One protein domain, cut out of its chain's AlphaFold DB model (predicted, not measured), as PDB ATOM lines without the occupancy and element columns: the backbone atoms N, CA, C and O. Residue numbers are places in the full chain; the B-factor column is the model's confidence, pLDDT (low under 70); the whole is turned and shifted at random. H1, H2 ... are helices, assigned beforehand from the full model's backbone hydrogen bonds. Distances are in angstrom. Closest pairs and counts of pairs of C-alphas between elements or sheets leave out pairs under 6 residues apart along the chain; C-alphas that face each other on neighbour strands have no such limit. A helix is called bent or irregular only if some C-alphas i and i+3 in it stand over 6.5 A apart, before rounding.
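This is residues 746 to 953 of the 967 residues of the protein "Ald protein" of Symbiodinium sp. KB8 (UniProt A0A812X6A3). Two lobes of helices meet at the end of H7: a larger one of H1 to H7 and a smaller, looser one of H8, H9 and H10. In the larger lobe H4 lies in the middle, with H1 and H3 on one side and the hairpin of H5 and H6 on the other; H7 crosses H3 and H4, and H2 lies at the rim next to H1 and H5. The printed part has 208 residues with ten named helices, H1 to H10 in order, and no named strand; its class is all helix. It is compact, with a radius of gyration of the C-alphas of 16.9 A and spans of 51 by 41 by 28 A.

H10, residues 935 to 952, is the longest helix. It forms a hairpin with H9, residues 907 to 923, at a shallow tilt of 30 degrees; their closest C-alphas, Val 918 and Phe 945, are 6.0 A apart. Residues 937 to 945 of H10 touch residues 882 to 885 of H7, residues 871 to 885; the closest C-alphas, Ala 885 and Ala 941, are 4.2 A apart. H8, residues 888 to 901, touches H7 about perpendicular, at 87 degrees, closest at C-alphas 884 and 891, 6.5 A. H7 touches H3, residues 784 to 800, at a steep tilt of 54 degrees, closest at C-alphas 793 and 879, 5.1 A. H4, residues 805 to 820, forms a hairpin with H3, closest at C-alphas 787 and 819, 5.6 A; with H1, residues 746 to 756, they make a bundle, three helices side by side. H6, residues 848 to 861, touches H4, closest at C-alphas 814 and 854, 4.8 A, and forms a hairpin with H5, residues 829 to 843, at 15 degrees. H2, residues 761 to 773, only just touches H1, with 3 pairs of C-alphas within 8 A. Every O i to N i+4 pair is within hydrogen-bond range in H1, H2, H5, H8, H9 and H10, against 10 of 13 in H3, 10 of 12 in H4, 9 of 10 in H6 and 8 of 11 in H7.

H1 begins at C-alpha 746, (64.123, 73.041, 70.073). H3 is 25.6 A long, H4 23.1 A and H9 23.9 A. H10 runs 25.8 A to C-alpha 952, (51.834, 93.478, 91.315). H7 is irregular, with C-alphas 880 and 883 7.1 A apart; H3 and H4 are only just so, at 6.7 A.

The C-alphas of Gly 845 and Gln 953 are farthest apart, 51.6 A. The printed part has no cut; the link from H9 to H10, 11 residues, is long. The mean pLDDT of the printed part is 79.0, with 38 residues under 70, among them 773 to 781 and 863 to 869.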
ATOM      1  N   GLU A 746      64.233  73.035  71.540       70.06
ATOM      2  CA  GLU A 746      64.123  73.041  70.073       70.06
ATOM      3  C   GLU A 746      64.143  71.619  69.498       70.06
ATOM      4  O   GLU A 746      63.360  71.327  68.600       70.06
ATOM      5  N   ARG A 747      64.951  70.707  70.060       70.88
ATOM      6  CA  ARG A 747      64.966  69.289  69.667       70.88
ATOM      7  C   ARG A 747      63.601  68.647  69.879       70.88
ATOM      8  O   ARG A 747      63.067  68.009  68.980       70.88
ATOM      9  N   GLU A 748      63.020  68.783  71.067       64.12
ATOM     10  CA  GLU A 748      61.713  68.175  71.349       64.12
ATOM     11  C   GLU A 748      60.603  68.761  70.469       64.12
ATOM     12  O   GLU A 748      59.704  68.032  70.040       64.12
ATOM     13  N   LEU A 749      60.687  70.059  70.173       72.25
ATOM     14  CA  LEU A 749      59.787  70.738  69.249       72.25
ATOM     15  C   LEU A 749      59.949  70.211  67.814       72.25
ATOM     16  O   LEU A 749      58.957  69.894  67.160       72.25
ATOM     17  N   HIS A 750      61.187  70.023  67.366       72.88
ATOM     18  CA  HIS A 750      61.527  69.447  66.070       72.88
ATOM     19  C   HIS A 750      61.028  68.005  65.927       72.88
ATOM     20  O   HIS A 750      60.386  67.637  64.947       72.88
ATOM     21  N   LEU A 751      61.198  67.191  66.967       66.62
ATOM     22  CA  LEU A 751      60.653  65.839  66.994       66.62
ATOM     23  C   LEU A 751      59.117  65.828  66.965       66.62
ATOM     24  O   LEU A 751      58.511  64.880  66.463       66.62
ATOM     25  N   ALA A 752      58.453  66.826  67.555       67.25
ATOM     26  CA  ALA A 752      57.003  66.967  67.447       67.25
ATOM     27  C   ALA A 752      56.575  67.365  66.024       67.25
ATOM     28  O   ALA A 752      55.606  66.793  65.527       67.25
ATOM     29  N   TRP A 753      57.324  68.254  65.367       75.31
ATOM     30  CA  TRP A 753      57.134  68.637  63.967       75.31
ATOM     31  C   TRP A 753      57.273  67.445  63.016       75.31
ATOM     32  O   TRP A 753      56.327  67.127  62.298       75.31
ATOM     33  N   LEU A 754      58.386  66.709  63.100       69.44
ATOM     34  CA  LEU A 754      58.653  65.533  62.263       69.44
ATOM     35  C   LEU A 754      57.563  64.465  62.365       69.44
ATOM     36  O   LEU A 754      57.220  63.802  61.393       69.44
ATOM     37  N   ARG A 755      57.013  64.273  63.566       67.38
ATOM     38  CA  ARG A 755      56.021  63.221  63.807       67.38
ATOM     39  C   ARG A 755      54.623  63.549  63.296       67.38
ATOM     40  O   ARG A 755      53.872  62.611  63.061       67.38
ATOM     41  N   HIS A 756      54.254  64.827  63.216       65.88
ATOM     42  CA  HIS A 756      52.846  65.223  63.059       65.88
ATOM     43  C   HIS A 756      52.593  66.281  61.996       65.88
ATOM     44  O   HIS A 756      51.444  66.465  61.622       65.88
ATOM     45  N   VAL A 757      53.623  66.992  61.538       70.62
ATOM     46  CA  VAL A 757      53.481  68.066  60.549       70.62
ATOM     47  C   VAL A 757      54.069  67.640  59.209       70.62
ATOM     48  O   VAL A 757      53.379  67.720  58.197       70.62
ATOM     49  N   GLY A 758      55.297  67.123  59.168       63.47
ATOM     50  CA  GLY A 758      55.858  66.633  57.909       63.47
ATOM     51  C   GLY A 758      57.266  66.065  58.025       63.47
ATOM     52  O   GLY A 758      57.996  66.376  58.961       63.47
ATOM     53  N   ILE A 759      57.635  65.242  57.041       54.97
ATOM     54  CA  ILE A 759      58.960  64.632  56.868       54.97
ATOM     55  C   ILE A 759      59.399  64.911  55.422       54.97
ATOM     56  O   ILE A 759      58.604  64.721  54.503       54.97
ATOM     57  N   GLY A 760      60.638  65.362  55.204       53.59
ATOM     58  CA  GLY A 760      61.168  65.665  53.865       53.59
ATOM     59  C   GLY A 760      61.959  66.975  53.803       53.59
ATOM     60  O   GLY A 760      61.855  67.798  54.705       53.59
ATOM     61  N   ALA A 761      62.715  67.200  52.723       53.62
ATOM     62  CA  ALA A 761      63.561  68.393  52.568       53.62
ATOM     63  C   ALA A 761      62.763  69.714  52.638       53.62
ATOM     64  O   ALA A 761      63.212  70.683  53.249       53.62
ATOM     65  N   ASP A 762      61.546  69.733  52.089       63.94
ATOM     66  CA  ASP A 762      60.646  70.887  52.184       63.94
ATOM     67  C   ASP A 762      60.118  71.095  53.618       63.94
ATOM     68  O   ASP A 762      59.950  72.233  54.060       63.94
ATOM     69  N   ALA A 763      59.920  70.013  54.383       67.81
ATOM     70  CA  ALA A 763      59.513  70.070  55.793       67.81
ATOM     71  C   ALA A 763      60.600  70.691  56.665       67.81
ATOM     72  O   ALA A 763      60.308  71.494  57.554       67.81
ATOM     73  N   GLU A 764      61.847  70.338  56.372       66.88
ATOM     74  CA  GLU A 764      63.018  70.867  57.052       66.88
ATOM     75  C   GLU A 764      63.276  72.318  56.715       66.88
ATOM     76  O   GLU A 764      63.500  73.132  57.607       66.88
ATOM     77  N   HIS A 765      63.143  72.682  55.441       74.25
ATOM     78  CA  HIS A 765      63.233  74.073  55.029       74.25
ATOM     79  C   HIS A 765      62.226  74.960  55.781       74.25
ATOM     80  O   HIS A 765      62.571  76.059  56.229       74.25
ATOM     81  N   TRP A 766      60.993  74.480  55.958       77.25
ATOM     82  CA  TRP A 766      59.966  75.190  56.717       77.25
ATOM     83  C   TRP A 766      60.273  75.261  58.214       77.25
ATOM     84  O   TRP A 766      60.139  76.339  58.797       77.25
ATOM     85  N   PHE A 767      60.734  74.166  58.822       78.25
ATOM     86  CA  PHE A 767      61.138  74.156  60.229       78.25
ATOM     87  C   PHE A 767      62.328  75.088  60.491       78.25
ATOM     88  O   PHE A 767      62.305  75.875  61.434       78.25
ATOM     89  N   ASP A 768      63.340  75.075  59.628       71.62
ATOM     90  CA  ASP A 768      64.499  75.963  59.720       71.62
ATOM     91  C   ASP A 768      64.118  77.429  59.523       71.62
ATOM     92  O   ASP A 768      64.632  78.304  60.222       71.62
ATOM     93  N   THR A 769      63.197  77.719  58.601       74.38
ATOM     94  CA  THR A 769      62.673  79.077  58.392       74.38
ATOM     95  C   THR A 769      61.987  79.589  59.661       74.38
ATOM     96  O   THR A 769      62.258  80.703  60.120       74.38
ATOM     97  N   VAL A 770      61.161  78.741  60.272       73.31
ATOM     98  CA  VAL A 770      60.502  78.959  61.564       73.31
ATOM     99  C   VAL A 770      61.519  79.198  62.687       73.31
ATOM    100  O   VAL A 770      61.459  80.198  63.404       73.31
ATOM    101  N   MET A 771      62.501  78.310  62.828       75.00
ATOM    102  CA  MET A 771      63.481  78.388  63.904       75.00
ATOM    103  C   MET A 771      64.468  79.536  63.705       75.00
ATOM    104  O   MET A 771      64.928  80.120  64.681       75.00
ATOM    105  N   GLY A 772      64.757  79.917  62.460       71.88
ATOM    106  CA  GLY A 772      65.519  81.113  62.113       71.88
ATOM    107  C   GLY A 772      64.833  82.387  62.606       71.88
ATOM    108  O   GLY A 772      65.485  83.246  63.211       71.88
ATOM    109  N   ALA A 773      63.507  82.472  62.455       67.25
ATOM    110  CA  ALA A 773      62.708  83.553  63.028       67.25
ATOM    111  C   ALA A 773      62.750  83.545  64.565       67.25
ATOM    112  O   ALA A 773      62.888  84.609  65.162       67.25
ATOM    113  N   HIS A 774      62.777  82.364  65.199       66.81
ATOM    114  CA  HIS A 774      63.095  82.166  66.622       66.81
ATOM    115  C   HIS A 774      64.600  82.168  66.939       66.81
ATOM    116  O   HIS A 774      64.990  81.706  68.008       66.81
ATOM    117  N   ARG A 775      65.495  82.656  66.080       68.31
ATOM    118  CA  ARG A 775      66.932  82.779  66.400       68.31
ATOM    119  C   ARG A 775      67.467  84.201  66.241       68.31
ATOM    120  O   ARG A 775      68.404  84.550  66.954       68.31
ATOM    121  N   ALA A 776      66.804  85.042  65.446       65.81
ATOM    122  CA  ALA A 776      67.171  86.439  65.182       65.81
ATOM    123  C   ALA A 776      67.386  87.312  66.446       65.81
ATOM    124  O   ALA A 776      66.745  87.124  67.473       65.81
ATOM    125  N   GLU A 777      68.280  88.297  66.418       51.16
ATOM    126  CA  GLU A 777      68.425  89.239  67.542       51.16
ATOM    127  C   GLU A 777      67.256  90.245  67.574       51.16
ATOM    128  O   GLU A 777      66.834  90.735  66.532       51.16
ATOM    129  N   GLY A 778      66.723  90.554  68.767       58.44
ATOM    130  CA  GLY A 778      65.610  91.508  68.941       58.44
ATOM    131  C   GLY A 778      64.194  90.922  68.833       58.44
ATOM    132  O   GLY A 778      63.251  91.654  68.561       58.44
ATOM    133  N   ARG A 779      64.040  89.607  69.023       58.53
ATOM    134  CA  ARG A 779      62.773  88.884  68.825       58.53
ATOM    135  C   ARG A 779      61.639  89.289  69.764       58.53
ATOM    136  O   ARG A 779      61.848  89.489  70.958       58.53
ATOM    137  N   HIS A 780      60.434  89.228  69.203       59.50
ATOM    138  CA  HIS A 780      59.169  89.331  69.919       59.50
ATOM    139  C   HIS A 780      58.415  87.984  70.009       59.50
ATOM    140  O   HIS A 780      57.533  87.865  70.841       59.50
ATOM    141  N   TYR A 781      58.806  86.938  69.266       67.88
ATOM    142  CA  TYR A 781      58.096  85.646  69.252       67.88
ATOM    143  C   TYR A 781      58.131  84.848  70.565       67.88
ATOM    144  O   TYR A 781      59.107  84.928  71.319       67.88
ATOM    145  N   HIS A 782      57.126  83.987  70.782       73.12
ATOM    146  CA  HIS A 782      57.124  83.023  71.887       73.12
ATOM    147  C   HIS A 782      58.375  82.129  71.887       73.12
ATOM    148  O   HIS A 782      58.949  81.789  70.854       73.12
ATOM    149  N   THR A 783      58.839  81.731  73.072       71.44
ATOM    150  CA  THR A 783      60.005  80.834  73.175       71.44
ATOM    151  C   THR A 783      59.683  79.415  72.691       71.44
ATOM    152  O   THR A 783      58.581  78.920  72.908       71.44
ATOM    153  N   ALA A 784      60.675  78.687  72.157       73.12
ATOM    154  CA  ALA A 784      60.523  77.269  71.785       73.12
ATOM    155  C   ALA A 784      59.990  76.397  72.944       73.12
ATOM    156  O   ALA A 784      59.247  75.436  72.740       73.12
ATOM    157  N   ARG A 785      60.316  76.774  74.188       72.88
ATOM    158  CA  ARG A 785      59.787  76.145  75.404       72.88
ATOM    159  C   ARG A 785      58.274  76.317  75.553       72.88
ATOM    160  O   ARG A 785      57.622  75.386  76.021       72.88
ATOM    161  N   HIS A 786      57.746  77.490  75.204       76.19
ATOM    162  CA  HIS A 786      56.317  77.796  75.249       76.19
ATOM    163  C   HIS A 786      55.559  77.005  74.180       76.19
ATOM    164  O   HIS A 786      54.661  76.246  74.529       76.19
ATOM    165  N   VAL A 787      56.032  77.042  72.930       80.25
ATOM    166  CA  VAL A 787      55.456  76.257  71.823       80.25
ATOM    167  C   VAL A 787      55.408  74.764  72.177       80.25
ATOM    168  O   VAL A 787      54.372  74.110  72.068       80.25
ATOM    169  N   ARG A 788      56.518  74.201  72.684       80.81
ATOM    170  CA  ARG A 788      56.559  72.797  73.126       80.81
ATOM    171  C   ARG A 788      55.498  72.509  74.184       80.81
ATOM    172  O   ARG A 788      54.885  71.442  74.177       80.81
ATOM    173  N   TRP A 789      55.334  73.430  75.127       79.69
ATOM    174  CA  TRP A 789      54.388  73.283  76.218       79.69
ATOM    175  C   TRP A 789      52.948  73.223  75.675       79.69
ATOM    176  O   TRP A 789      52.236  72.278  76.018       79.69
ATOM    177  N   VAL A 790      52.553  74.107  74.753       83.56
ATOM    178  CA  VAL A 790      51.208  74.099  74.141       83.56
ATOM    179  C   VAL A 790      50.968  72.815  73.340       83.56
ATOM    180  O   VAL A 790      49.983  72.108  73.572       83.56
ATOM    181  N   VAL A 791      51.931  72.410  72.504       84.94
ATOM    182  CA  VAL A 791      51.865  71.158  71.724       84.94
ATOM    183  C   VAL A 791      51.698  69.915  72.617       84.94
ATOM    184  O   VAL A 791      50.983  68.973  72.263       84.94
ATOM    185  N   GLN A 792      52.323  69.884  73.798       82.31
ATOM    186  CA  GLN A 792      52.154  68.788  74.760       82.31
ATOM    187  C   GLN A 792      50.760  68.773  75.407       82.31
ATOM    188  O   GLN A 792      50.209  67.696  75.663       82.31
ATOM    189  N   HIS A 793      50.167  69.939  75.660       84.19
ATOM    190  CA  HIS A 793      48.860  70.036  76.311       84.19
ATOM    191  C   HIS A 793      47.711  69.709  75.360       84.19
ATOM    192  O   HIS A 793      46.768  69.048  75.795       84.19
ATOM    193  N   VAL A 794      47.840  70.002  74.059       86.06
ATOM    194  CA  VAL A 794      46.922  69.481  73.024       86.06
ATOM    195  C   VAL A 794      46.762  67.966  73.158       86.06
ATOM    196  O   VAL A 794      45.647  67.455  73.217       86.06
ATOM    197  N   ARG A 795      47.872  67.234  73.303       78.75
ATOM    198  CA  ARG A 795      47.864  65.763  73.421       78.75
ATOM    199  C   ARG A 795      47.260  65.257  74.724       78.75
ATOM    200  O   ARG A 795      46.777  64.132  74.782       78.75
ATOM    201  N   THR A 796      47.325  66.070  75.770       81.19
ATOM    202  CA  THR A 796      46.744  65.737  77.072       81.19
ATOM    203  C   THR A 796      45.229  65.947  77.057       81.19
ATOM    204  O   THR A 796      44.489  65.162  77.646       81.19
ATOM    205  N   LEU A 797      44.766  66.983  76.356       81.69
ATOM    206  CA  LEU A 797      43.364  67.392  76.315       81.69
ATOM    207  C   LEU A 797      42.554  66.663  75.234       81.69
ATOM    208  O   LEU A 797      41.385  66.359  75.468       81.69
ATOM    209  N   ALA A 798      43.156  66.329  74.088       82.12
ATOM    210  CA  ALA A 798      42.461  65.698  72.963       82.12
ATOM    211  C   ALA A 798      41.725  64.385  73.321       82.12
ATOM    212  O   ALA A 798      40.556  64.262  72.949       82.12
ATOM    213  N   PRO A 799      42.306  63.446  74.104       75.38
ATOM    214  CA  PRO A 799      41.602  62.224  74.498       75.38
ATOM    215  C   PRO A 799      40.413  62.489  75.429       75.38
ATOM    216  O   PRO A 799      39.376  61.844  75.314       75.38
ATOM    217  N   ALA A 800      40.547  63.450  76.348       71.75
ATOM    218  CA  ALA A 800      39.481  63.821  77.280       71.75
ATOM    219  C   ALA A 800      38.331  64.573  76.586       71.75
ATOM    220  O   ALA A 800      37.191  64.535  77.049       71.75
ATOM    221  N   ALA A 801      38.635  65.236  75.470       73.19
ATOM    222  CA  ALA A 801      37.686  65.958  74.639       73.19
ATOM    223  C   ALA A 801      37.011  65.086  73.568       73.19
ATOM    224  O   ALA A 801      36.116  65.587  72.887       73.19
ATOM    225  N   ASP A 802      37.411  63.813  73.419       78.44
ATOM    226  CA  ASP A 802      36.904  62.900  72.383       78.44
ATOM    227  C   ASP A 802      37.070  63.516  70.976       78.44
ATOM    228  O   ASP A 802      36.133  63.603  70.177       78.44
ATOM    229  N   VAL A 803      38.280  64.037  70.726       79.25
ATOM    230  CA  VAL A 803      38.769  64.444  69.400       79.25
ATOM    231  C   VAL A 803      39.247  63.190  68.673       79.25
ATOM    232  O   VAL A 803      40.004  62.403  69.238       79.25
ATOM    233  N   ALA A 804      38.799  62.989  67.434       77.19
ATOM    234  CA  ALA A 804      39.195  61.830  66.645       77.19
ATOM    235  C   ALA A 804      40.703  61.854  66.346       77.19
ATOM    236  O   ALA A 804      41.266  62.916  66.089       77.19
ATOM    237  N   ASP A 805      41.347  60.685  66.291       71.62
ATOM    238  CA  ASP A 805      42.781  60.582  65.971       71.62
ATOM    239  C   ASP A 805      43.125  61.244  64.622       71.62
ATOM    240  O   ASP A 805      44.176  61.860  64.487       71.62
ATOM    241  N   ALA A 806      42.204  61.194  63.651       71.38
ATOM    242  CA  ALA A 806      42.349  61.851  62.348       71.38
ATOM    243  C   ALA A 806      42.348  63.394  62.417       71.38
ATOM    244  O   ALA A 806      42.830  64.046  61.497       71.38
ATOM    245  N   ASP A 807      41.809  63.980  63.491       80.75
ATOM    246  CA  ASP A 807      41.807  65.426  63.730       80.75
ATOM    247  C   ASP A 807      42.988  65.869  64.610       80.75
ATOM    248  O   ASP A 807      43.310  67.056  64.650       80.75
ATOM    249  N   LEU A 808      43.653  64.946  65.313       83.31
ATOM    250  CA  LEU A 808      44.724  65.274  66.257       83.31
ATOM    251  C   LEU A 808      45.922  65.934  65.567       83.31
ATOM    252  O   LEU A 808      46.446  66.921  66.081       83.31
ATOM    253  N   ASP A 809      46.329  65.426  64.406       84.75
ATOM    254  CA  ASP A 809      47.450  65.994  63.651       84.75
ATOM    255  C   ASP A 809      47.125  67.412  63.154       84.75
ATOM    256  O   ASP A 809      47.981  68.293  63.202       84.75
ATOM    257  N   ILE A 810      45.862  67.674  62.790       87.88
ATOM    258  CA  ILE A 810      45.374  69.008  62.403       87.88
ATOM    259  C   ILE A 810      45.474  69.977  63.590       87.88
ATOM    260  O   ILE A 810      45.969  71.091  63.435       87.88
ATOM    261  N   VAL A 811      45.050  69.552  64.787       88.25
ATOM    262  CA  VAL A 811      45.110  70.386  66.003       88.25
ATOM    263  C   VAL A 811      46.554  70.620  66.447       88.25
ATOM    264  O   VAL A 811      46.897  71.725  66.859       88.25
ATOM    265  N   VAL A 812      47.424  69.611  66.348       86.75
ATOM    266  CA  VAL A 812      48.854  69.745  66.668       86.75
ATOM    267  C   VAL A 812      49.550  70.691  65.689       86.75
ATOM    268  O   VAL A 812      50.333  71.530  66.129       86.75
ATOM    269  N   ALA A 813      49.247  70.598  64.391       87.19
ATOM    270  CA  ALA A 813      49.763  71.525  63.388       87.19
ATOM    271  C   ALA A 813      49.266  72.956  63.646       87.19
ATOM    272  O   ALA A 813      50.070  73.886  63.669       87.19
ATOM    273  N   ALA A 814      47.968  73.133  63.921       88.56
ATOM    274  CA  ALA A 814      47.398  74.432  64.270       88.56
ATOM    275  C   ALA A 814      48.074  75.041  65.512       88.56
ATOM    276  O   ALA A 814      48.496  76.193  65.473       88.56
ATOM    277  N   ALA A 815      48.256  74.249  66.573       87.56
ATOM    278  CA  ALA A 815      48.936  74.664  67.799       87.56
ATOM    279  C   ALA A 815      50.388  75.073  67.575       87.56
ATOM    280  O   ALA A 815      50.845  76.083  68.101       87.56
ATOM    281  N   PHE A 816      51.106  74.302  66.761       86.69
ATOM    282  CA  PHE A 816      52.481  74.612  66.414       86.69
ATOM    283  C   PHE A 816      52.579  75.957  65.687       86.69
ATOM    284  O   PHE A 816      53.313  76.835  66.128       86.69
ATOM    285  N   PHE A 817      51.834  76.140  64.591       85.62
ATOM    286  CA  PHE A 817      51.932  77.357  63.780       85.62
ATOM    287  C   PHE A 817      51.359  78.597  64.470       85.62
ATOM    288  O   PHE A 817      51.843  79.693  64.199       85.62
ATOM    289  N   HIS A 818      50.372  78.438  65.356       85.56
ATOM    290  CA  HIS A 818      49.845  79.533  66.166       85.56
ATOM    291  C   HIS A 818      50.959  80.208  66.976       85.56
ATOM    292  O   HIS A 818      51.201  81.396  66.779       85.56
ATOM    293  N   ASP A 819      51.687  79.442  67.795       79.75
ATOM    294  CA  ASP A 819      52.654  80.006  68.749       79.75
ATOM    295  C   ASP A 819      54.016  80.309  68.136       79.75
ATOM    296  O   ASP A 819      54.751  81.171  68.620       79.75
ATOM    297  N   VAL A 820      54.387  79.583  67.084       73.88
ATOM    298  CA  VAL A 820      55.699  79.728  66.450       73.88
ATOM    299  C   VAL A 820      55.871  81.083  65.767       73.88
ATOM    300  O   VAL A 820      56.955  81.662  65.773       73.88
ATOM    301  N   VAL A 821      54.802  81.602  65.168       69.94
ATOM    302  CA  VAL A 821      54.828  82.852  64.393       69.94
ATOM    303  C   VAL A 821      54.137  83.991  65.150       69.94
ATOM    304  O   VAL A 821      53.944  85.075  64.611       69.94
ATOM    305  N   TYR A 822      53.787  83.770  66.419       72.12
ATOM    306  CA  TYR A 822      53.116  84.761  67.249       72.12
ATOM    307  C   TYR A 822      54.066  85.904  67.625       72.12
ATOM    308  O   TYR A 822      54.958  85.702  68.447       72.12
ATOM    309  N   ASP A 823      53.878  87.099  67.059       69.88
ATOM    310  CA  ASP A 823      54.615  88.315  67.413       69.88
ATOM    311  C   ASP A 823      53.716  89.273  68.227       69.88
ATOM    312  O   ASP A 823      52.887  89.983  67.668       69.88
ATOM    313  N   PRO A 824      53.896  89.412  69.547       62.22
ATOM    314  CA  PRO A 824      53.071  90.254  70.409       62.22
ATOM    315  C   PRO A 824      53.048  91.747  70.041       62.22
ATOM    316  O   PRO A 824      52.287  92.502  70.649       62.22
ATOM    317  N   THR A 825      53.885  92.200  69.105       62.12
ATOM    318  CA  THR A 825      53.883  93.571  68.577       62.12
ATOM    319  C   THR A 825      53.066  93.732  67.293       62.12
ATOM    320  O   THR A 825      52.712  94.861  66.940       62.12
ATOM    321  N   ALA A 826      52.722  92.634  66.617       68.44
ATOM    322  CA  ALA A 826      51.906  92.617  65.414       68.44
ATOM    323  C   ALA A 826      50.415  92.479  65.759       68.44
ATOM    324  O   ALA A 826      50.004  91.677  66.594       68.44
ATOM    325  N   SER A 827      49.578  93.295  65.117       69.62
ATOM    326  CA  SER A 827      48.125  93.302  65.337       69.62
ATOM    327  C   SER A 827      47.370  92.247  64.521       69.62
ATOM    328  O   SER A 827      46.149  92.169  64.614       69.62
ATOM    329  N   ASP A 828      48.072  91.501  63.669       76.75
ATOM    330  CA  ASP A 828      47.538  90.541  62.702       76.75
ATOM    331  C   ASP A 828      48.133  89.130  62.864       76.75
ATOM    332  O   ASP A 828      48.102  88.343  61.918       76.75
ATOM    333  N   ASN A 829      48.632  88.794  64.061       79.62
ATOM    334  CA  ASN A 829      49.301  87.522  64.371       79.62
ATOM    335  C   ASN A 829      48.541  86.297  63.897       79.62
ATOM    336  O   ASN A 829      49.081  85.483  63.162       79.62
ATOM    337  N   GLU A 830      47.277  86.164  64.276       84.00
ATOM    338  CA  GLU A 830      46.499  84.969  63.976       84.00
ATOM    339  C   GLU A 830      46.252  84.841  62.469       84.00
ATOM    340  O   GLU A 830      46.263  83.740  61.923       84.00
ATOM    341  N   THR A 831      46.128  85.971  61.766       84.25
ATOM    342  CA  THR A 831      46.012  85.993  60.301       84.25
ATOM    343  C   THR A 831      47.344  85.638  59.628       84.25
ATOM    344  O   THR A 831      47.361  84.884  58.654       84.25
ATOM    345  N   ALA A 832      48.467  86.135  60.151       81.81
ATOM    346  CA  ALA A 832      49.805  85.835  59.650       81.81
ATOM    347  C   ALA A 832      50.197  84.366  59.896       81.81
ATOM    348  O   ALA A 832      50.638  83.685  58.965       81.81
ATOM    349  N   SER A 833      49.956  83.849  61.104       85.75
ATOM    350  CA  SER A 833      50.164  82.449  61.488       85.75
ATOM    351  C   SER A 833      49.297  81.507  60.653       85.75
ATOM    352  O   SER A 833      49.793  80.499  60.150       85.75
ATOM    353  N   ALA A 834      48.027  81.850  60.415       88.44
ATOM    354  CA  ALA A 834      47.144  81.058  59.563       88.44
ATOM    355  C   ALA A 834      47.593  81.057  58.094       88.44
ATOM    356  O   ALA A 834      47.620  80.002  57.458       88.44
ATOM    357  N   ALA A 835      48.002  82.207  57.548       87.50
ATOM    358  CA  ALA A 835      48.537  82.291  56.188       87.50
ATOM    359  C   ALA A 835      49.829  81.474  56.022       87.50
ATOM    360  O   ALA A 835      50.015  80.803  55.000       87.50
ATOM    361  N   MET A 836      50.698  81.487  57.036       85.25
ATOM    362  CA  MET A 836      51.918  80.683  57.060       85.25
ATOM    363  C   MET A 836      51.611  79.187  57.167       85.25
ATOM    364  O   MET A 836      52.168  78.415  56.391       85.25
ATOM    365  N   ALA A 837      50.676  78.789  58.034       88.19
ATOM    366  CA  ALA A 837      50.214  77.407  58.140       88.19
ATOM    367  C   ALA A 837      49.630  76.906  56.811       88.19
ATOM    368  O   ALA A 837      50.027  75.842  56.339       88.19
ATOM    369  N   ARG A 838      48.760  77.693  56.149       90.88
ATOM    370  CA  ARG A 838      48.207  77.334  54.826       90.88
ATOM    371  C   ARG A 838      49.315  77.065  53.819       90.88
ATOM    372  O   ARG A 838      49.269  76.059  53.114       90.88
ATOM    373  N   ARG A 839      50.298  77.964  53.739       87.38
ATOM    374  CA  ARG A 839      51.392  77.858  52.772       87.38
ATOM    375  C   ARG A 839      52.288  76.655  53.072       87.38
ATOM    376  O   ARG A 839      52.494  75.837  52.186       87.38
ATOM    377  N   ALA A 840      52.742  76.517  54.315       84.31
ATOM    378  CA  ALA A 840      53.646  75.447  54.718       84.31
ATOM    379  C   ALA A 840      53.004  74.061  54.581       84.31
ATOM    380  O   ALA A 840      53.593  73.174  53.978       84.31
ATOM    381  N   LEU A 841      51.772  73.875  55.064       87.62
ATOM    382  CA  LEU A 841      51.073  72.590  54.955       87.62
ATOM    383  C   LEU A 841      50.759  72.231  53.493       87.62
ATOM    384  O   LEU A 841      50.876  71.069  53.109       87.62
ATOM    385  N   THR A 842      50.423  73.219  52.655       87.94
ATOM    386  CA  THR A 842      50.236  72.997  51.208       87.94
ATOM    387  C   THR A 842      51.534  72.556  50.535       87.94
ATOM    388  O   THR A 842      51.522  71.581  49.786       87.94
ATOM    389  N   ASP A 843      52.647  73.238  50.820       83.38
ATOM    390  CA  ASP A 843      53.967  72.890  50.279       83.38
ATOM    391  C   ASP A 843      54.408  71.488  50.747       83.38
ATOM    392  O   ASP A 843      55.028  70.746  49.991       83.38
ATOM    393  N   LEU A 844      53.998  71.082  51.954       80.25
ATOM    394  CA  LEU A 844      54.210  69.746  52.526       80.25
ATOM    395  C   LEU A 844      53.284  68.652  51.969       80.25
ATOM    396  O   LEU A 844      53.374  67.497  52.382       80.25
ATOM    397  N   GLY A 845      52.375  68.994  51.054       83.62
ATOM    398  CA  GLY A 845      51.466  68.037  50.424       83.62
ATOM    399  C   GLY A 845      50.259  67.636  51.275       83.62
ATOM    400  O   GLY A 845      49.618  66.626  50.972       83.62
ATOM    401  N   TRP A 846      49.911  68.402  52.316       86.75
ATOM    402  CA  TRP A 846      48.680  68.156  53.068       86.75
ATOM    403  C   TRP A 846      47.439  68.340  52.183       86.75
ATOM    404  O   TRP A 846      47.401  69.248  51.343       86.75
ATOM    405  N   PRO A 847      46.378  67.529  52.373       88.25
ATOM    406  CA  PRO A 847      45.147  67.706  51.619       88.25
ATOM    407  C   PRO A 847      44.507  69.083  51.911       88.25
ATOM    408  O   PRO A 847      44.557  69.546  53.052       88.25
ATOM    409  N   PRO A 848      43.854  69.734  50.923       89.81
ATOM    410  CA  PRO A 848      43.356  71.107  51.069       89.81
ATOM    411  C   PRO A 848      42.393  71.329  52.244       89.81
ATOM    412  O   PRO A 848      42.417  72.384  52.868       89.81
ATOM    413  N   GLU A 849      41.547  70.343  52.553       89.62
ATOM    414  CA  GLU A 849      40.572  70.439  53.646       89.62
ATOM    415  C   GLU A 849      41.249  70.464  55.041       89.62
ATOM    416  O   GLU A 849      41.025  71.431  55.768       89.62
ATOM    417  N   PRO A 850      42.098  69.490  55.433       89.25
ATOM    418  CA  PRO A 850      42.923  69.560  56.644       89.25
ATOM    419  C   PRO A 850      43.744  70.846  56.777       89.25
ATOM    420  O   PRO A 850      43.772  71.441  57.854       89.25
ATOM    421  N   THR A 851      44.367  71.298  55.684       90.94
ATOM    422  CA  THR A 851      45.157  72.536  55.659       90.94
ATOM    423  C   THR A 851      44.309  73.758  56.005       90.94
ATOM    424  O   THR A 851      44.689  74.563  56.856       90.94
ATOM    425  N   GLU A 852      43.132  73.887  55.388       91.38
ATOM    426  CA  GLU A 852      42.236  75.012  55.656       91.38
ATOM    427  C   GLU A 852      41.625  74.938  57.060       91.38
ATOM    428  O   GLU A 852      41.445  75.965  57.718       91.38
ATOM    429  N   ARG A 853      41.359  73.726  57.564       88.69
ATOM    430  CA  ARG A 853      40.888  73.520  58.941       88.69
ATOM    431  C   ARG A 853      41.928  73.960  59.969       88.69
ATOM    432  O   ARG A 853      41.554  74.658  60.908       88.69
ATOM    433  N   ALA A 854      43.207  73.627  59.783       89.56
ATOM    434  CA  ALA A 854      44.276  74.089  60.672       89.56
ATOM    435  C   ALA A 854      44.373  75.625  60.687       89.56
ATOM    436  O   ALA A 854      44.403  76.232  61.755       89.56
ATOM    437  N   ALA A 855      44.337  76.264  59.515       89.69
ATOM    438  CA  ALA A 855      44.367  77.723  59.401       89.69
ATOM    439  C   ALA A 855      43.150  78.397  60.053       89.69
ATOM    440  O   ALA A 855      43.299  79.370  60.787       89.69
ATOM    441  N   THR A 856      41.954  77.839  59.854       87.88
ATOM    442  CA  THR A 856      40.719  78.339  60.476       87.88
ATOM    443  C   THR A 856      40.768  78.226  62.004       87.88
ATOM    444  O   THR A 856      40.302  79.126  62.700       87.88
ATOM    445  N   MET A 857      41.350  77.147  62.547       87.12
ATOM    446  CA  MET A 857      41.536  76.990  63.997       87.12
ATOM    447  C   MET A 857      42.484  78.045  64.575       87.12
ATOM    448  O   MET A 857      42.217  78.545  65.664       87.12
ATOM    449  N   ILE A 858      43.547  78.404  63.847       87.94
ATOM    450  CA  ILE A 858      44.464  79.488  64.230       87.94
ATOM    451  C   ILE A 858      43.732  80.836  64.193       87.94
ATOM    452  O   ILE A 858      43.787  81.582  65.156       87.94
ATOM    453  N   GLU A 859      42.983  81.149  63.132       85.25
ATOM    454  CA  GLU A 859      42.226  82.412  63.057       85.25
ATOM    455  C   GLU A 859      41.173  82.532  64.177       85.25
ATOM    456  O   GLU A 859      40.875  83.629  64.655       85.25
ATOM    457  N   ALA A 860      40.622  81.403  64.637       79.75
ATOM    458  CA  ALA A 860      39.633  81.369  65.709       79.75
ATOM    459  C   ALA A 860      40.195  81.772  67.088       79.75
ATOM    460  O   ALA A 860      39.410  82.176  67.954       79.75
ATOM    461  N   THR A 861      41.514  81.709  67.313       77.94
ATOM    462  CA  THR A 861      42.117  82.096  68.604       77.94
ATOM    463  C   THR A 861      42.169  83.611  68.805       77.94
ATOM    464  O   THR A 861      42.145  84.062  69.950       77.94
ATOM    465  N   ALA A 862      42.087  84.413  67.735       72.56
ATOM    466  CA  ALA A 862      42.249  85.874  67.773       72.56
ATOM    467  C   ALA A 862      41.324  86.583  68.773       72.56
ATOM    468  O   ALA A 862      41.671  87.591  69.386       72.56
ATOM    469  N   ASN A 863      40.124  86.042  68.979       61.66
ATOM    470  CA  ASN A 863      39.135  86.657  69.856       61.66
ATOM    471  C   ASN A 863      39.205  86.159  71.307       61.66
ATOM    472  O   ASN A 863      38.525  86.735  72.159       61.66
ATOM    473  N   HIS A 864      39.969  85.091  71.596       62.06
ATOM    474  CA  HIS A 864      40.016  84.392  72.892       62.06
ATOM    475  C   HIS A 864      38.624  84.224  73.543       62.06
ATOM    476  O   HIS A 864      38.489  84.232  74.770       62.06
ATOM    477  N   GLY A 865      37.571  84.173  72.724       55.88
ATOM    478  CA  GLY A 865      36.180  84.196  73.146       55.88
ATOM    479  C   GLY A 865      35.746  82.785  73.497       55.88
ATOM    480  O   GLY A 865      36.094  81.841  72.798       55.88
ATOM    481  N   ALA A 866      34.992  82.634  74.583       52.97
ATOM    482  CA  ALA A 866      34.630  81.343  75.174       52.97
ATOM    483  C   ALA A 866      33.784  80.405  74.277       52.97
ATOM    484  O   ALA A 866      33.488  79.282  74.691       52.97
ATOM    485  N   ASP A 867      33.422  80.831  73.064       58.88
ATOM    486  CA  ASP A 867      32.590  80.081  72.128       58.88
ATOM    487  C   ASP A 867      33.457  79.421  71.042       58.88
ATOM    488  O   ASP A 867      33.759  80.007  70.004       58.88
ATOM    489  N   CYS A 868      33.864  78.173  71.291       68.00
ATOM    490  CA  CYS A 868      34.498  77.319  70.286       68.00
ATOM    491  C   CYS A 868      33.453  76.692  69.346       68.00
ATOM    492  O   CYS A 868      32.370  76.292  69.774       68.00
ATOM    493  N   ILE A 869      33.792  76.583  68.059       65.62
ATOM    494  CA  ILE A 869      32.886  76.095  67.002       65.62
ATOM    495  C   ILE A 869      32.800  74.555  66.998       65.62
ATOM    496  O   ILE A 869      31.741  73.993  66.720       65.62
ATOM    497  N   ASP A 870      33.888  73.867  67.363       80.06
ATOM    498  CA  ASP A 870      33.959  72.409  67.509       80.06
ATOM    499  C   ASP A 870      34.944  71.983  68.618       80.06
ATOM    500  O   ASP A 870      35.690  72.798  69.163       80.06
ATOM    501  N   ARG A 871      34.947  70.686  68.968       82.31
ATOM    502  CA  ARG A 871      35.782  70.123  70.049       82.31
ATOM    503  C   ARG A 871      37.284  70.271  69.799       82.31
ATOM    504  O   ARG A 871      38.019  70.503  70.753       82.31
ATOM    505  N   ALA A 872      37.723  70.160  68.548       83.25
ATOM    506  CA  ALA A 872      39.125  70.305  68.161       83.25
ATOM    507  C   ALA A 872      39.612  71.746  68.397       83.25
ATOM    508  O   ALA A 872      40.655  71.969  69.010       83.25
ATOM    509  N   THR A 873      38.774  72.717  68.045       83.50
ATOM    510  CA  THR A 873      38.969  74.139  68.326       83.50
ATOM    511  C   THR A 873      38.964  74.396  69.835       83.50
ATOM    512  O   THR A 873      39.840  75.087  70.342       83.50
ATOM    513  N   CYS A 874      38.053  73.782  70.604       84.94
ATOM    514  CA  CYS A 874      38.071  73.918  72.068       84.94
ATOM    515  C   CYS A 874      39.380  73.390  72.684       84.94
ATOM    516  O   CYS A 874      39.891  73.991  73.626       84.94
ATOM    517  N   VAL A 875      39.919  72.274  72.175       87.00
ATOM    518  CA  VAL A 875      41.204  71.718  72.630       87.00
ATOM    519  C   VAL A 875      42.353  72.654  72.297       87.00
ATOM    520  O   VAL A 875      43.193  72.874  73.161       87.00
ATOM    521  N   MET A 876      42.363  73.235  71.097       85.88
ATOM    522  CA  MET A 876      43.354  74.234  70.695       85.88
ATOM    523  C   MET A 876      43.350  75.440  71.649       85.88
ATOM    524  O   MET A 876      44.367  75.721  72.280       85.88
ATOM    525  N   LEU A 877      42.188  76.080  71.854       83.56
ATOM    526  CA  LEU A 877      42.066  77.228  72.767       83.56
ATOM    527  C   LEU A 877      42.437  76.872  74.217       83.56
ATOM    528  O   LEU A 877      43.041  77.671  74.928       83.56
ATOM    529  N   ALA A 878      42.056  75.685  74.692       85.25
ATOM    530  CA  ALA A 878      42.361  75.266  76.056       85.25
ATOM    531  C   ALA A 878      43.833  74.885  76.249       85.25
ATOM    532  O   ALA A 878      44.368  75.076  77.341       85.25
ATOM    533  N   ALA A 879      44.474  74.335  75.216       86.31
ATOM    534  CA  ALA A 879      45.893  74.025  75.239       86.31
ATOM    535  C   ALA A 879      46.713  75.310  75.304       86.31
ATOM    536  O   ALA A 879      47.551  75.400  76.187       86.31
ATOM    537  N   ASP A 880      46.408  76.303  74.470       82.25
ATOM    538  CA  ASP A 880      47.052  77.624  74.468       82.25
ATOM    539  C   ASP A 880      46.970  78.311  75.850       82.25
ATOM    540  O   ASP A 880      47.971  78.674  76.473       82.25
ATOM    541  N   LEU A 881      45.771  78.337  76.439       85.06
ATOM    542  CA  LEU A 881      45.540  78.921  77.763       85.06
ATOM    543  C   LEU A 881      46.009  78.049  78.934       85.06
ATOM    544  O   LEU A 881      46.002  78.496  80.084       85.06
ATOM    545  N   GLY A 882      46.376  76.788  78.709       83.50
ATOM    546  CA  GLY A 882      46.585  75.847  79.806       83.50
ATOM    547  C   GLY A 882      47.768  76.214  80.709       83.50
ATOM    548  O   GLY A 882      47.802  75.799  81.869       83.50
ATOM    549  N   VAL A 883      48.703  77.048  80.227       83.31
ATOM    550  CA  VAL A 883      49.864  77.503  81.009       83.31
ATOM    551  C   VAL A 883      49.404  78.318  82.210       83.31
ATOM    552  O   VAL A 883      50.038  78.305  83.264       83.31
ATOM    553  N   LEU A 884      48.239  78.955  82.089       87.81
ATOM    554  CA  LEU A 884      47.601  79.712  83.152       87.81
ATOM    555  C   LEU A 884      47.206  78.811  84.326       87.81
ATOM    556  O   LEU A 884      47.260  79.243  85.472       87.81
ATOM    557  N   ALA A 885      46.886  77.544  84.059       87.38
ATOM    558  CA  ALA A 885      46.589  76.518  85.054       87.38
ATOM    559  C   ALA A 885      47.812  75.647  85.412       87.38
ATOM    560  O   ALA A 885      47.660  74.568  85.991       87.38
ATOM    561  N   ALA A 886      49.036  76.076  85.095       85.69
ATOM    562  CA  ALA A 886      50.232  75.366  85.532       85.69
ATOM    563  C   ALA A 886      50.381  75.394  87.067       85.69
ATOM    564  O   ALA A 886      49.791  76.228  87.759       85.69
ATOM    565  N   GLU A 887      51.190  74.481  87.615       88.81
ATOM    566  CA  GLU A 887      51.585  74.550  89.028       88.81
ATOM    567  C   GLU A 887      52.250  75.910  89.334       88.81
ATOM    568  O   GLU A 887      52.970  76.430  88.471       88.81
ATOM    569  N   PRO A 888      52.076  76.487  90.541       84.19
ATOM    570  CA  PRO A 888      52.476  77.867  90.841       84.19
ATOM    571  C   PRO A 888      53.931  78.213  90.489       84.19
ATOM    572  O   PRO A 888      54.212  79.314  90.016       84.19
ATOM    573  N   GLY A 889      54.863  77.268  90.664       81.50
ATOM    574  CA  GLY A 889      56.267  77.450  90.283       81.50
ATOM    575  C   GLY A 889      56.469  77.586  88.770       81.50
ATOM    576  O   GLY A 889      57.145  78.506  88.315       81.50
ATOM    577  N   ALA A 890      55.822  76.728  87.978       77.25
ATOM    578  CA  ALA A 890      55.887  76.778  86.517       77.25
ATOM    579  C   ALA A 890      55.164  78.013  85.954       77.25
ATOM    580  O   ALA A 890      55.656  78.637  85.014       77.25
ATOM    581  N   TYR A 891      54.044  78.406  86.567       85.56
ATOM    582  CA  TYR A 891      53.349  79.651  86.244       85.56
ATOM    583  C   TYR A 891      54.218  80.885  86.539       85.56
ATOM    584  O   TYR A 891      54.346  81.779  85.707       85.56
ATOM    585  N   SER A 892      54.892  80.909  87.692       82.44
ATOM    586  CA  SER A 892      55.809  81.995  88.065       82.44
ATOM    587  C   SER A 892      56.991  82.112  87.098       82.44
ATOM    588  O   SER A 892      57.400  83.218  86.736       82.44
ATOM    589  N   ASP A 893      57.529  80.978  86.647       77.56
ATOM    590  CA  ASP A 893      58.574  80.940  85.623       77.56
ATOM    591  C   ASP A 893      58.074  81.461  84.270       77.56
ATOM    592  O   ASP A 893      58.792  82.217  83.609       77.56
ATOM    593  N   TYR A 894      56.844  81.109  83.880       82.00
ATOM    594  CA  TYR A 894      56.186  81.658  82.695       82.00
ATOM    595  C   TYR A 894      56.082  83.183  82.789       82.00
ATOM    596  O   TYR A 894      56.640  83.869  81.938       82.00
ATOM    597  N   VAL A 895      55.501  83.732  83.862       82.62
ATOM    598  CA  VAL A 895      55.369  85.191  84.056       82.62
ATOM    599  C   VAL A 895      56.730  85.895  84.000       82.62
ATOM    600  O   VAL A 895      56.860  86.959  83.388       82.62
ATOM    601  N   ARG A 896      57.779  85.295  84.581       80.50
ATOM    602  CA  ARG A 896      59.147  85.836  84.522       80.50
ATOM    603  C   ARG A 896      59.695  85.875  83.094       80.50
ATOM    604  O   ARG A 896      60.417  86.810  82.754       80.50
ATOM    605  N   ASN A 897      59.389  84.874  82.274       72.00
ATOM    606  CA  ASN A 897      59.809  84.841  80.875       72.00
ATOM    607  C   ASN A 897      59.012  85.832  80.029       72.00
ATOM    608  O   ASN A 897      59.632  86.594  79.295       72.00
ATOM    609  N   VAL A 898      57.698  85.936  80.234       76.06
ATOM    610  CA  VAL A 898      56.889  86.971  79.580       76.06
ATOM    611  C   VAL A 898      57.427  88.367  79.941       76.06
ATOM    612  O   VAL A 898      57.651  89.187  79.060       76.06
ATOM    613  N   ARG A 899      57.792  88.645  81.205       78.88
ATOM    614  CA  ARG A 899      58.438  89.931  81.561       78.88
ATOM    615  C   ARG A 899      59.700  90.211  80.738       78.88
ATOM    616  O   ARG A 899      59.936  91.372  80.400       78.88
ATOM    617  N   LYS A 900      60.515  89.184  80.458       71.06
ATOM    618  CA  LYS A 900      61.731  89.310  79.636       71.06
ATOM    619  C   LYS A 900      61.397  89.593  78.172       71.06
ATOM    620  O   LYS A 900      62.069  90.428  77.578       71.06
ATOM    621  N   GLU A 901      60.368  88.949  77.620       66.00
ATOM    622  CA  GLU A 901      59.888  89.167  76.242       66.00
ATOM    623  C   GLU A 901      59.445  90.627  76.031       66.00
ATOM    624  O   GLU A 901      59.813  91.280  75.054       66.00
ATOM    625  N   TYR A 902      58.773  91.207  77.027       70.38
ATOM    626  CA  TYR A 902      58.397  92.622  77.038       70.38
ATOM    627  C   TYR A 902      59.435  93.516  77.732       70.38
ATOM    628  O   TYR A 902      59.113  94.587  78.250       70.38
ATOM    629  N   GLY A 903      60.707  93.101  77.748       68.19
ATOM    630  CA  GLY A 903      61.819  93.853  78.346       68.19
ATOM    631  C   GLY A 903      62.048  95.242  77.733       68.19
ATOM    632  O   GLY A 903      62.697  96.078  78.352       68.19
ATOM    633  N   HIS A 904      61.482  95.499  76.548       72.50
ATOM    634  CA  HIS A 904      61.477  96.802  75.879       72.50
ATOM    635  C   HIS A 904      60.478  97.805  76.492       72.50
ATOM    636  O   HIS A 904      60.618  99.008  76.273       72.50
ATOM    637  N   LEU A 905      59.488  97.337  77.260       73.81
ATOM    638  CA  LEU A 905      58.580  98.188  78.028       73.81
ATOM    639  C   LEU A 905      59.188  98.517  79.395       73.81
ATOM    640  O   LEU A 905      59.735  97.645  80.086       73.81
ATOM    641  N   ASP A 906      59.033  99.772  79.816       83.56
ATOM    642  CA  ASP A 906      59.348 100.173  81.184       83.56
ATOM    643  C   ASP A 906      58.456  99.429  82.199       83.56
ATOM    644  O   ASP A 906      57.372  98.935  81.872       83.56
ATOM    645  N   ASP A 907      58.917  99.330  83.447       79.31
ATOM    646  CA  ASP A 907      58.227  98.562  84.489       79.31
ATOM    647  C   ASP A 907      56.797  99.053  84.767       79.31
ATOM    648  O   ASP A 907      55.947  98.241  85.133       79.31
ATOM    649  N   ALA A 908      56.510 100.348  84.602       80.50
ATOM    650  CA  ALA A 908      55.182 100.900  84.853       80.50
ATOM    651  C   ALA A 908      54.215 100.543  83.716       80.50
ATOM    652  O   ALA A 908      53.111 100.062  83.980       80.50
ATOM    653  N   SER A 909      54.653 100.701  82.467       80.44
ATOM    654  CA  SER A 909      53.907 100.324  81.264       80.44
ATOM    655  C   SER A 909      53.642  98.817  81.213       80.44
ATOM    656  O   SER A 909      52.509  98.395  80.970       80.44
ATOM    657  N   TRP A 910      54.649  97.997  81.539       83.25
ATOM    658  CA  TRP A 910      54.502  96.544  81.657       83.25
ATOM    659  C   TRP A 910      53.485  96.159  82.736       83.25
ATOM    660  O   TRP A 910      52.543  95.411  82.464       83.25
ATOM    661  N   ARG A 911      53.633  96.689  83.959       84.62
ATOM    662  CA  ARG A 911      52.715  96.385  85.068       84.62
ATOM    663  C   ARG A 911      51.290  96.817  84.754       84.62
ATOM    664  O   ARG A 911      50.371  96.065  85.064       84.62
ATOM    665  N   ALA A 912      51.093  97.983  84.140       82.69
ATOM    666  CA  ALA A 912      49.768  98.466  83.763       82.69
ATOM    667  C   ALA A 912      49.097  97.534  82.739       82.69
ATOM    668  O   ALA A 912      47.966  97.099  82.963       82.69
ATOM    669  N   GLY A 913      49.810  97.166  81.668       83.44
ATOM    670  CA  GLY A 913      49.304  96.244  80.646       83.44
ATOM    671  C   GLY A 913      49.023  94.847  81.200       83.44
ATOM    672  O   GLY A 913      47.945  94.290  80.987       83.44
ATOM    673  N   ARG A 914      49.949  94.302  81.997       88.31
ATOM    674  CA  ARG A 914      49.801  92.969  82.590       88.31
ATOM    675  C   ARG A 914      48.691  92.916  83.641       88.31
ATOM    676  O   ARG A 914      47.913  91.969  83.651       88.31
ATOM    677  N   THR A 915      48.542  93.963  84.453       88.06
ATOM    678  CA  THR A 915      47.424  94.096  85.403       88.06
ATOM    679  C   THR A 915      46.081  94.133  84.679       88.06
ATOM    680  O   THR A 915      45.138  93.473  85.113       88.06
ATOM    681  N   ALA A 916      45.979  94.880  83.574       84.75
ATOM    682  CA  ALA A 916      44.756  94.942  82.777       84.75
ATOM    683  C   ALA A 916      44.394  93.572  82.177       84.75
ATOM    684  O   ALA A 916      43.235  93.168  82.240       84.75
ATOM    685  N   PHE A 917      45.385  92.829  81.672       86.50
ATOM    686  CA  PHE A 917      45.200  91.463  81.176       86.50
ATOM    687  C   PHE A 917      44.741  90.488  82.272       86.50
ATOM    688  O   PHE A 917      43.759  89.771  82.100       86.50
ATOM    689  N   VAL A 918      45.411  90.475  83.429       89.44
ATOM    690  CA  VAL A 918      45.060  89.571  84.539       89.44
ATOM    691  C   VAL A 918      43.646  89.857  85.054       89.44
ATOM    692  O   VAL A 918      42.874  88.928  85.296       89.44
ATOM    693  N   ARG A 919      43.266  91.136  85.169       87.69
ATOM    694  CA  ARG A 919      41.899  91.523  85.553       87.69
ATOM    695  C   ARG A 919      40.869  91.087  84.520       87.69
ATOM    696  O   ARG A 919      39.860  90.508  84.908       87.69
ATOM    697  N   SER A 920      41.139  91.295  83.230       86.50
ATOM    698  CA  SER A 920      40.197  90.902  82.181       86.50
ATOM    699  C   SER A 920      39.968  89.389  82.152       86.50
ATOM    700  O   SER A 920      38.843  88.958  81.919       86.50
ATOM    701  N   MET A 921      40.983  88.575  82.461       87.69
ATOM    702  CA  MET A 921      40.828  87.124  82.608       87.69
ATOM    703  C   MET A 921      40.004  86.736  83.841       87.69
ATOM    704  O   MET A 921      39.130  85.875  83.750       87.69
ATOM    705  N   LEU A 922      40.236  87.382  84.987       89.19
ATOM    706  CA  LEU A 922      39.480  87.119  86.217       89.19
ATOM    707  C   LEU A 922      37.998  87.512  86.104       89.19
ATOM    708  O   LEU A 922      37.150  86.843  86.698       89.19
ATOM    709  N   GLU A 923      37.680  88.551  85.329       87.50
ATOM    710  CA  GLU A 923      36.314  89.038  85.090       87.50
ATOM    711  C   GLU A 923      35.493  88.147  84.140       87.50
ATOM    712  O   GLU A 923      34.263  88.232  84.124       87.50
ATOM    713  N   ARG A 924      36.135  87.263  83.363       85.69
ATOM    714  CA  ARG A 924      35.425  86.313  82.491       85.69
ATOM    715  C   ARG A 924      34.624  85.315  83.323       85.69
ATOM    716  O   ARG A 924      35.095  84.829  84.349       85.69
ATOM    717  N   ALA A 925      33.441  84.936  82.832       81.88
ATOM    718  CA  ALA A 925      32.633  83.876  83.446       81.88
ATOM    719  C   ALA A 925      33.332  82.503  83.402       81.88
ATOM    720  O   ALA A 925      33.168  81.704  84.317       81.88
ATOM    721  N   SER A 926      34.132  82.256  82.361       82.81
ATOM    722  CA  SER A 926      34.994  81.082  82.202       82.81
ATOM    723  C   SER A 926      36.268  81.510  81.470       82.81
ATOM    724  O   SER A 926      36.176  82.236  80.478       82.81
ATOM    725  N   ILE A 927      37.439  81.109  81.967       83.81
ATOM    726  CA  ILE A 927      38.735  81.344  81.309       83.81
ATOM    727  C   ILE A 927      38.927  80.309  80.202       83.81
ATOM    728  O   ILE A 927      39.329  80.662  79.098       83.81
ATOM    729  N   PHE A 928      38.588  79.050  80.481       85.19
ATOM    730  CA  PHE A 928      38.654  77.954  79.513       85.19
ATOM    731  C   PHE A 928      37.299  77.691  78.830       85.19
ATOM    732  O   PHE A 928      36.252  78.051  79.379       85.19
ATOM    733  N   PRO A 929      37.271  77.009  77.667       81.31
ATOM    734  CA  PRO A 929      36.027  76.555  77.051       81.31
ATOM    735  C   PRO A 929      35.221  75.638  77.984       81.31
ATOM    736  O   PRO A 929      35.684  74.568  78.393       81.31
ATOM    737  N   ALA A 930      33.978  76.023  78.295       72.31
ATOM    738  CA  ALA A 930      33.116  75.283  79.226       72.31
ATOM    739  C   ALA A 930      32.781  73.855  78.742       72.31
ATOM    740  O   ALA A 930      32.516  72.957  79.545       72.31
ATOM    741  N   SER A 931      32.837  73.624  77.428       70.94
ATOM    742  CA  SER A 931      32.589  72.332  76.777       70.94
ATOM    743  C   SER A 931      33.559  71.223  77.204       70.94
ATOM    744  O   SER A 931      33.184  70.052  77.151       70.94
ATOM    745  N   LEU A 932      34.764  71.570  77.675       75.94
ATOM    746  CA  LEU A 932      35.796  70.613  78.090       75.94
ATOM    747  C   LEU A 932      35.758  70.251  79.585       75.94
ATOM    748  O   LEU A 932      36.555  69.429  80.030       75.94
ATOM    749  N   ARG A 933      34.831  70.828  80.367       72.25
ATOM    750  CA  ARG A 933      34.660  70.565  81.815       72.25
ATOM    751  C   ARG A 933      35.962  70.690  82.630       72.25
ATOM    752  O   ARG A 933      36.256  69.867  83.495       72.25
ATOM    753  N   LEU A 934      36.739  71.743  82.382       80.38
ATOM    754  CA  LEU A 934      38.057  71.978  82.990       80.38
ATOM    755  C   LEU A 934      37.991  72.723  84.340       80.38
ATOM    756  O   LEU A 934      38.799  73.605  84.617       80.38
ATOM    757  N   GLU A 935      37.049  72.365  85.219       82.88
ATOM    758  CA  GLU A 935      36.780  73.091  86.478       82.88
ATOM    759  C   GLU A 935      38.007  73.208  87.401       82.88
ATOM    760  O   GLU A 935      38.219  74.228  88.060       82.88
ATOM    761  N   GLN A 936      38.854  72.175  87.443       83.38
ATOM    762  CA  GLN A 936      40.071  72.195  88.258       83.38
ATOM    763  C   GLN A 936      41.130  73.153  87.700       83.38
ATOM    764  O   GLN A 936      41.821  73.822  88.470       83.38
ATOM    765  N   TRP A 937      41.240  73.244  86.374       88.12
ATOM    766  CA  TRP A 937      42.149  74.179  85.714       88.12
ATOM    767  C   TRP A 937      41.652  75.609  85.859       88.12
ATOM    768  O   TRP A 937      42.437  76.489  86.190       88.12
ATOM    769  N   GLU A 938      40.345  75.820  85.715       89.62
ATOM    770  CA  GLU A 938      39.690  77.101  85.962       89.62
ATOM    771  C   GLU A 938      40.000  77.606  87.382       89.62
ATOM    772  O   GLU A 938      40.468  78.730  87.567       89.62
ATOM    773  N   LYS A 939      39.831  76.745  88.397       91.12
ATOM    774  CA  LYS A 939      40.152  77.073  89.794       91.12
ATOM    775  C   LYS A 939      41.624  77.452  89.970       91.12
ATOM    776  O   LYS A 939      41.935  78.420  90.664       91.12
ATOM    777  N   ARG A 940      42.529  76.691  89.358       93.00
ATOM    778  CA  ARG A 940      43.975  76.891  89.490       93.00
ATOM    779  C   ARG A 940      44.463  78.139  88.755       93.00
ATOM    780  O   ARG A 940      45.222  78.905  89.334       93.00
ATOM    781  N   ALA A 941      43.975  78.390  87.543       91.38
ATOM    782  CA  ALA A 941      44.288  79.601  86.793       91.38
ATOM    783  C   ALA A 941      43.830  80.859  87.532       91.38
ATOM    784  O   ALA A 941      44.586  81.819  87.657       91.38
ATOM    785  N   ARG A 942      42.632  80.834  88.128       93.88
ATOM    786  CA  ARG A 942      42.147  81.937  88.971       93.88
ATOM    787  C   ARG A 942      43.014  82.153  90.207       93.88
ATOM    788  O   ARG A 942      43.281  83.302  90.553       93.88
ATOM    789  N   ALA A 943      43.487  81.082  90.846       92.88
ATOM    790  CA  ALA A 943      44.417  81.186  91.970       92.88
ATOM    791  C   ALA A 943      45.757  81.814  91.543       92.88
ATOM    792  O   ALA A 943      46.219  82.756  92.183       92.88
ATOM    793  N   ASN A 944      46.324  81.362  90.421       94.56
ATOM    794  CA  ASN A 944      47.552  81.907  89.840       94.56
ATOM    795  C   ASN A 944      47.414  83.400  89.493       94.56
ATOM    796  O   ASN A 944      48.253  84.207  89.886       94.56
ATOM    797  N   PHE A 945      46.321  83.789  88.835       94.25
ATOM    798  CA  PHE A 945      46.029  85.186  88.510       94.25
ATOM    799  C   PHE A 945      45.819  86.062  89.742       94.25
ATOM    800  O   PHE A 945      46.289  87.196  89.780       94.25
ATOM    801  N   THR A 946      45.139  85.543  90.765       92.31
ATOM    802  CA  THR A 946      44.935  86.268  92.026       92.31
ATOM    803  C   THR A 946      46.271  86.515  92.726       92.31
ATOM    804  O   THR A 946      46.538  87.635  93.160       92.31
ATOM    805  N   ALA A 947      47.138  85.500  92.774       90.00
ATOM    806  CA  ALA A 947      48.478  85.614  93.343       90.00
ATOM    807  C   ALA A 947      49.364  86.592  92.551       90.00
ATOM    808  O   ALA A 947      50.052  87.422  93.143       90.00
ATOM    809  N   GLU A 948      49.312  86.550  91.215       90.94
ATOM    810  CA  GLU A 948      50.042  87.491  90.358       90.94
ATOM    811  C   GLU A 948      49.562  88.934  90.558       90.94
ATOM    812  O   GLU A 948      50.379  89.839  90.721       90.94
ATOM    813  N   LEU A 949      48.244  89.154  90.603       89.25
ATOM    814  CA  LEU A 949      47.667  90.478  90.825       89.25
ATOM    815  C   LEU A 949      48.060  91.042  92.196       89.25
ATOM    816  O   LEU A 949      48.383  92.227  92.289       89.25
ATOM    817  N   ALA A 950      48.070  90.205  93.237       86.25
ATOM    818  CA  ALA A 950      48.524  90.583  94.574       86.25
ATOM    819  C   ALA A 950      50.010  90.976  94.579       86.25
ATOM    820  O   ALA A 950      50.372  92.009  95.139       86.25
ATOM    821  N   ALA A 951      50.861  90.216  93.882       82.88
ATOM    822  CA  ALA A 951      52.291  90.505  93.763       82.88
ATOM    823  C   ALA A 951      52.605  91.785  92.956       82.88
ATOM    824  O   ALA A 951      53.699  92.340  93.080       82.88
ATOM    825  N   MET A 952      51.672  92.260  92.121       79.31
ATOM    826  CA  MET A 952      51.834  93.478  91.315       79.31
ATOM    827  C   MET A 952      51.373  94.763  92.011       79.31
ATOM    828  O   MET A 952      51.737  95.851  91.550       79.31
ATOM    829  N   GLN A 953      50.607  94.674  93.105       65.69
ATOM    830  CA  GLN A 953      50.247  95.855  93.887       65.69
ATOM    831  C   GLN A 953      51.495  96.419  94.588       65.69
ATOM    832  O   GLN A 953      52.300  95.655  95.121       65.69
TER     833      GLN A 953